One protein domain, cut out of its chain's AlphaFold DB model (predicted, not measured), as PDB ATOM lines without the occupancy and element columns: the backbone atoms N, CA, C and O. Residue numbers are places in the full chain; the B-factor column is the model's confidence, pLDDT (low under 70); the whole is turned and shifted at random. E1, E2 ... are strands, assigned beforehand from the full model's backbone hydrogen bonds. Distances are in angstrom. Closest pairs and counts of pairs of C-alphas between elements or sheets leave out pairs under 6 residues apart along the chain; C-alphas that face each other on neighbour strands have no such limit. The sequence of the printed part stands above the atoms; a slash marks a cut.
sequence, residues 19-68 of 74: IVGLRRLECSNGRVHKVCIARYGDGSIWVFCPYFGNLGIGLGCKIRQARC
ATOM      1  N   ILE A  19      -2.016   2.179 -79.796       82.19
ATOM      2  CA  ILE A  19      -3.123   3.132 -79.719       82.19
ATOM      3  C   ILE A  19      -2.606   4.454 -80.287       82.19
ATOM      4  O   ILE A  19      -1.767   5.117 -79.683       82.19
ATOM      5  N   VAL A  20      -3.095   4.825 -81.467       84.94
ATOM      6  CA  VAL A  20      -2.671   6.029 -82.196       84.94
ATOM      7  C   VAL A  20      -3.596   7.219 -81.964       84.94
ATOM      8  O   VAL A  20      -3.287   8.333 -82.383       84.94
ATOM      9  N   GLY A  21      -4.733   7.019 -81.298       84.75
ATOM     10  CA  GLY A  21      -5.591   8.132 -80.924       84.75
ATOM     11  C   GLY A  21      -6.806   7.751 -80.094       84.75
ATOM     12  O   GLY A  21      -7.305   6.630 -80.132       84.75
ATOM     13  N   LEU A  22      -7.319   8.748 -79.383       84.75
ATOM     14  CA  LEU A  22      -8.620   8.717 -78.730       84.75
ATOM     15  C   LEU A  22      -9.459   9.841 -79.327       84.75
ATOM     16  O   LEU A  22      -9.041  10.999 -79.320       84.75
ATOM     17  N   ARG A  23     -10.642   9.518 -79.856       83.44
ATOM     18  CA  ARG A  23     -11.549  10.520 -80.432       83.44
ATOM     19  C   ARG A  23     -12.921  10.461 -79.794       83.44
ATOM     20  O   ARG A  23     -13.415   9.399 -79.434       83.44
ATOM     21  N   ARG A  24     -13.544  11.628 -79.662       83.62
ATOM     22  CA  ARG A  24     -14.961  11.750 -79.328       83.62
ATOM     23  C   ARG A  24     -15.733  11.789 -80.639       83.62
ATOM     24  O   ARG A  24     -15.523  12.706 -81.425       83.62
ATOM     25  N   LEU A  25     -16.560  10.782 -80.885       79.25
ATOM     26  CA  LEU A  25     -17.398  10.700 -82.079       79.25
ATOM     27  C   LEU A  25     -18.860  10.675 -81.671       79.25
ATOM     28  O   LEU A  25     -19.239   9.945 -80.752       79.25
ATOM     29  N   GLU A  26     -19.678  11.452 -82.371       80.31
ATOM     30  CA  GLU A  26     -21.122  11.361 -82.234       80.31
ATOM     31  C   GLU A  26     -21.610  10.055 -82.873       80.31
ATOM     32  O   GLU A  26     -21.351   9.736 -84.038       80.31
ATOM     33  N   CYS A  27     -22.264   9.231 -82.066       77.44
ATOM     34  CA  CYS A  27     -22.886   8.010 -82.526       77.44
ATOM     35  C   CYS A  27     -24.226   8.337 -83.195       77.44
ATOM     36  O   CYS A  27     -24.865   9.343 -82.916       77.44
ATOM     37  N   SER A  28     -24.722   7.425 -84.023       73.00
ATOM     38  CA  SER A  28     -26.023   7.551 -84.688       73.00
ATOM     39  C   SER A  28     -27.235   7.521 -83.742       73.00
ATOM     40  O   SER A  28     -28.368   7.526 -84.213       73.00
ATOM     41  N   ASN A  29     -27.019   7.421 -82.425       71.00
ATOM     42  CA  ASN A  29     -28.029   7.625 -81.383       71.00
ATOM     43  C   ASN A  29     -27.943   9.027 -80.734       71.00
ATOM     44  O   ASN A  29     -28.544   9.230 -79.682       71.00
ATOM     45  N   GLY A  30     -27.148   9.947 -81.295       74.50
ATOM     46  CA  GLY A  30     -26.930  11.302 -80.777       74.50
ATOM     47  C   GLY A  30     -26.024  11.382 -79.542       74.50
ATOM     48  O   GLY A  30     -25.796  12.466 -79.015       74.50
ATOM     49  N   ARG A  31     -25.494  10.254 -79.040       80.50
ATOM     50  CA  ARG A  31     -24.561  10.246 -77.903       80.50
ATOM     51  C   ARG A  31     -23.120  10.286 -78.380       80.50
ATOM     52  O   ARG A  31     -22.733   9.577 -79.306       80.50
ATOM     53  N   VAL A  32     -22.295  11.055 -77.679       83.44
ATOM     54  CA  VAL A  32     -20.856  11.112 -77.941       83.44
ATOM     55  C   VAL A  32     -20.158   9.938 -77.259       83.44
ATOM     56  O   VAL A  32     -20.216   9.787 -76.039       83.44
ATOM     57  N   HIS A  33     -19.466   9.110 -78.039       82.06
ATOM     58  CA  HIS A  33     -18.649   8.009 -77.538       82.06
ATOM     59  C   HIS A  33     -17.164   8.361 -77.632       82.06
ATOM     60  O   HIS A  33     -16.711   8.946 -78.615       82.06
ATOM     61  N   LYS A  34     -16.387   7.960 -76.623       85.12
ATOM     62  CA  LYS A  34     -14.924   7.947 -76.715       85.12
ATOM     63  C   LYS A  34     -14.512   6.665 -77.433       85.12
ATOM     64  O   LYS A  34     -14.673   5.583 -76.877       85.12
ATOM     65  N   VAL A  35     -14.036   6.791 -78.664       85.56
ATOM     66  CA  VAL A  35     -13.519   5.677 -79.458       85.56
ATOM     67  C   VAL A  35     -11.997   5.637 -79.385       85.56
ATOM     68  O   VAL A  35     -11.340   6.681 -79.340       85.56
ATOM     69  N   CYS A  36     -11.449   4.426 -79.383       86.56
ATOM     70  CA  CYS A  36     -10.015   4.180 -79.466       86.56
ATOM     71  C   CYS A  36      -9.638   3.880 -80.916       86.56
ATOM     72  O   CYS A  36     -10.354   3.152 -81.595       86.56
ATOM     73  N   ILE A  37      -8.545   4.456 -81.401       86.00
ATOM     74  CA  ILE A  37      -7.999   4.185 -82.726       86.00
ATOM     75  C   ILE A  37      -6.672   3.469 -82.513       86.00
ATOM     76  O   ILE A  37      -5.756   4.052 -81.930       86.00
ATOM     77  N   ALA A  38      -6.567   2.227 -82.977       85.12
ATOM     78  CA  ALA A  38      -5.320   1.473 -82.958       85.12
ATOM     79  C   ALA A  38      -4.761   1.346 -84.372       85.12
ATOM     80  O   ALA A  38      -5.520   1.220 -85.332       85.12
ATOM     81  N   ARG A  39      -3.437   1.377 -84.492       84.94
ATOM     82  CA  ARG A  39      -2.715   0.964 -85.690       84.94
ATOM     83  C   ARG A  39      -1.984  -0.324 -85.355       84.94
ATOM     84  O   ARG A  39      -1.170  -0.331 -84.434       84.94
ATOM     85  N   TYR A  40      -2.296  -1.371 -86.096       82.31
ATOM     86  CA  TYR A  40      -1.643  -2.661 -85.972       82.31
ATOM     87  C   TYR A  40      -0.322  -2.655 -86.726       82.31
ATOM     88  O   TYR A  40      -0.083  -1.808 -87.596       82.31
ATOM     89  N   GLY A  41       0.539  -3.611 -86.396       76.12
ATOM     90  CA  GLY A  41       1.827  -3.741 -87.061       76.12
ATOM     91  C   GLY A  41       1.724  -3.841 -88.587       76.12
ATOM     92  O   GLY A  41       2.525  -3.242 -89.306       76.12
ATOM     93  N   ASP A  42       0.709  -4.534 -89.101       80.81
ATOM     94  CA  ASP A  42       0.452  -4.667 -90.542       80.81
ATOM     95  C   ASP A  42       0.077  -3.339 -91.239       80.81
ATOM     96  O   ASP A  42      -0.080  -3.295 -92.459       80.81
ATOM     97  N   GLY A  43      -0.034  -2.245 -90.481       79.12
ATOM     98  CA  GLY A  43      -0.415  -0.922 -90.957       79.12
ATOM     99  C   GLY A  43      -1.923  -0.684 -90.952       79.12
ATOM    100  O   GLY A  43      -2.342   0.454 -91.181       79.12
ATOM    101  N   SER A  44      -2.737  -1.704 -90.654       79.94
ATOM    102  CA  SER A  44      -4.187  -1.558 -90.564       79.94
ATOM    103  C   SER A  44      -4.567  -0.649 -89.398       79.94
ATOM    104  O   SER A  44      -3.953  -0.655 -88.328       79.94
ATOM    105  N   ILE A  45      -5.585   0.184 -89.612       82.75
ATOM    106  CA  ILE A  45      -6.122   1.083 -88.591       82.75
ATOM    107  C   ILE A  45      -7.489   0.559 -88.193       82.75
ATOM    108  O   ILE A  45      -8.330   0.319 -89.049       82.75
ATOM    109  N   TRP A  46      -7.730   0.413 -86.897       81.50
ATOM    110  CA  TRP A  46      -9.000  -0.050 -86.359       81.50
ATOM    111  C   TRP A  46      -9.569   0.980 -85.402       81.50
ATOM    112  O   TRP A  46      -8.851   1.582 -84.604       81.50
ATOM    113  N   VAL A  47     -10.884   1.167 -85.470       80.50
ATOM    114  CA  VAL A  47     -11.623   2.058 -84.578       80.50
ATOM    115  C   VAL A  47     -12.483   1.205 -83.655       80.50
ATOM    116  O   VAL A  47     -13.364   0.480 -84.103       80.50
ATOM    117  N   PHE A  48     -12.240   1.313 -82.356       80.62
ATOM    118  CA  PHE A  48     -12.938   0.580 -81.312       80.62
ATOM    119  C   PHE A  48     -13.954   1.487 -80.629       80.62
ATOM    120  O   PHE A  48     -13.607   2.411 -79.888       80.62
ATOM    121  N   CYS A  49     -15.232   1.202 -80.863       84.19
ATOM    122  CA  CYS A  49     -16.324   1.761 -80.076       84.19
ATOM    123  C   CYS A  49     -16.542   0.895 -78.819       84.19
ATOM    124  O   CYS A  49     -16.721  -0.313 -78.962       84.19
ATOM    125  N   PRO A  50     -16.613   1.476 -77.604       82.88
ATOM    126  CA  PRO A  50     -16.747   0.712 -76.354       82.88
ATOM    127  C   PRO A  50     -18.053  -0.091 -76.262       82.88
ATOM    128  O   PRO A  50     -18.162  -1.037 -75.490       82.88
ATOM    129  N   TYR A  51     -19.054   0.275 -77.064       84.62
ATOM    130  CA  TYR A  51     -20.346  -0.404 -77.115       84.62
ATOM    131  C   TYR A  51     -20.476  -1.353 -78.304       84.62
ATOM    132  O   TYR A  51     -21.568  -1.867 -78.542       84.62
ATOM    133  N   PHE A  52     -19.412  -1.562 -79.078       84.88
ATOM    134  CA  PHE A  52     -19.412  -2.559 -80.138       84.88
ATOM    135  C   PHE A  52     -19.216  -3.965 -79.556       84.88
ATOM    136  O   PHE A  52     -18.389  -4.173 -78.673       84.88
ATOM    137  N   GLY A  53     -19.981  -4.940 -80.036       81.75
ATOM    138  CA  GLY A  53     -19.803  -6.339 -79.659       81.75
ATOM    139  C   GLY A  53     -20.923  -7.242 -80.163       81.75
ATOM    140  O   GLY A  53     -21.747  -6.834 -80.979       81.75
ATOM    141  N   ASN A  54     -20.939  -8.482 -79.678       84.19
ATOM    142  CA  ASN A  54     -21.931  -9.485 -80.060       84.19
ATOM    143  C   ASN A  54     -23.313  -9.190 -79.438       84.19
ATOM    144  O   ASN A  54     -23.398  -8.878 -78.250       84.19
ATOM    145  N   LEU A  55     -24.367  -9.300 -80.252       83.94
ATOM    146  CA  LEU A  55     -25.782  -9.137 -79.895       83.94
ATOM    147  C   LEU A  55     -26.565 -10.467 -79.914       83.94
ATOM    148  O   LEU A  55     -27.787 -10.459 -79.831       83.94
ATOM    149  N   GLY A  56     -25.901 -11.608 -80.113       82.81
ATOM    150  CA  GLY A  56     -26.534 -12.924 -80.288       82.81
ATOM    151  C   GLY A  56     -26.948 -13.211 -81.735       82.81
ATOM    152  O   GLY A  56     -26.747 -14.317 -82.218       82.81
ATOM    153  N   ILE A  57     -27.422 -12.195 -82.461       82.12
ATOM    154  CA  ILE A  57     -27.760 -12.274 -83.899       82.12
ATOM    155  C   ILE A  57     -26.635 -11.779 -84.825       82.12
ATOM    156  O   ILE A  57     -26.798 -11.715 -86.041       82.12
ATOM    157  N   GLY A  58     -25.500 -11.368 -84.252       82.94
ATOM    158  CA  GLY A  58     -24.358 -10.818 -84.979       82.94
ATOM    159  C   GLY A  58     -23.652  -9.690 -84.230       82.94
ATOM    160  O   GLY A  58     -23.975  -9.369 -83.085       82.94
ATOM    161  N   LEU A  59     -22.668  -9.075 -84.887       81.38
ATOM    162  CA  LEU A  59     -21.903  -7.962 -84.326       81.38
ATOM    163  C   LEU A  59     -22.623  -6.621 -84.536       81.38
ATOM    164  O   LEU A  59     -23.057  -6.283 -85.641       81.38
ATOM    165  N   GLY A  60     -22.713  -5.820 -83.477       84.88
ATOM    166  CA  GLY A  60     -23.412  -4.543 -83.506       84.88
ATOM    167  C   GLY A  60     -23.155  -3.673 -82.281       84.88
ATOM    168  O   GLY A  60     -22.162  -3.820 -81.576       84.88
ATOM    169  N   CYS A  61     -24.032  -2.698 -82.057       85.88
ATOM    170  CA  CYS A  61     -23.971  -1.787 -80.922       85.88
ATOM    171  C   CYS A  61     -24.852  -2.315 -79.787       85.88
ATOM    172  O   CYS A  61     -26.070  -2.364 -79.938       85.88
ATOM    173  N   LYS A  62     -24.252  -2.633 -78.636       84.25
ATOM    174  CA  LYS A  62     -24.944  -3.150 -77.442       84.25
ATOM    175  C   LYS A  62     -25.981  -2.184 -76.868       84.25
ATOM    176  O   LYS A  62     -26.981  -2.624 -76.319       84.25
ATOM    177  N   ILE A  63     -25.778  -0.873 -77.016       83.31
ATOM    178  CA  ILE A  63     -26.772   0.124 -76.581       83.31
ATOM    179  C   ILE A  63     -27.993   0.107 -77.500       83.31
ATOM    180  O   ILE A  63     -29.121   0.188 -77.032       83.31
ATOM    181  N   ARG A  64     -27.772   0.045 -78.817       80.25
ATOM    182  CA  ARG A  64     -28.856   0.139 -79.802       80.25
ATOM    183  C   ARG A  64     -29.523  -1.196 -80.108       80.25
ATOM    184  O   ARG A  64     -30.561  -1.180 -80.754       80.25
ATOM    185  N   GLN A  65     -28.894  -2.312 -79.738       84.81
ATOM    186  CA  GLN A  65     -29.300  -3.657 -80.156       84.81
ATOM    187  C   GLN A  65     -29.444  -3.759 -81.690       84.81
ATOM    188  O   GLN A  65     -30.352  -4.390 -82.215       84.81
ATOM    189  N   ALA A  66     -28.543  -3.096 -82.426       79.88
ATOM    190  CA  ALA A  66     -28.595  -2.988 -83.885       79.88
ATOM    191  C   ALA A  66     -27.195  -3.004 -84.517       79.88
ATOM    192  O   ALA A  66     -26.189  -2.749 -83.848       79.88
ATOM    193  N   ARG A  67     -27.122  -3.250 -85.833       75.38
ATOM    194  CA  ARG A  67     -25.864  -3.264 -86.599       75.38
ATOM    195  C   ARG A  67     -25.130  -1.919 -86.479       75.38
ATOM    196  O   ARG A  67     -25.718  -0.856 -86.663       75.38
ATOM    197  N   CYS A  68     -23.833  -1.964 -86.176       75.69
ATOM    198  CA  CYS A  68     -23.000  -0.778 -85.963       75.69
ATOM    199  C   CYS A  68     -22.023  -0.580 -87.127       75.69
ATOM    200  O   CYS A  68     -21.405  -1.540 -87.576       75.69
TER     201      CYS A  68
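Overview. This is residues 19 to 68 of the 74 residues of an uncharacterized protein of Candidatus Bathyarchaeota archaeon (UniProt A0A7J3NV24). A three-stranded sheet, made of the long hairpin E1 and E2 with the shorter E3 beside E2, is followed by a second, much smaller hairpin, E4 and E5, beyond the end of E3; residues 62 to 68 loop back beside this small hairpin. The printed part has 50 residues with five named strands, E1 to E5 in chain order, and no named helix: the class is all strand. The larger sheet has the order E1, E2, E3 and the smaller E4, E5, both antiparallel. The whole is flat, spanning 31 by 23 by 12 A, and only just loose, close to compact, with a radius of gyration of the C-alphas of 12.0 A.

Arrangement. E1, residues 19 to 26, and E2, residues 32 to 39, form a hairpin at 154 degrees between directions; N 23 and O 35 are 3.0 A apart, within hydrogen-bond range. E3, residues 45 to 48, forms a hairpin with E2 at 148 degrees, with N 48 and O 36 at 2.7 A. E1, E2 and E3 make a meander, each strand the antiparallel neighbour of the one before, with E1 and E3 as edge strands. E4, residues 52 to 54, and E3 meet only through their link. E5, residues 59 to 61, forms a hairpin with E4 at 134 degrees, with N 53 and O 60 at 2.9 A. E1 and E2 are apart from both E4 and E5, and E3 is apart from E5.

Along the chain. E1 begins at C-alpha 19 (-3.123, 3.132, -79.719) and is 20.0 A long. E2 is 22.2 A long and ends at C-alpha 39 (-2.715, 0.964, -85.690). E3 is 10.0 A long. E5 ends at C-alpha 61 (-23.971, -1.787, -80.922).

Size, cuts and confidence. The two C-alphas farthest apart, those of Gly 30 and Asp 42, are 33.2 A apart. The printed part has no cut, and its four links between named strands are tight. The mean pLDDT of the printed part is 81.8, and no printed residue is under 70.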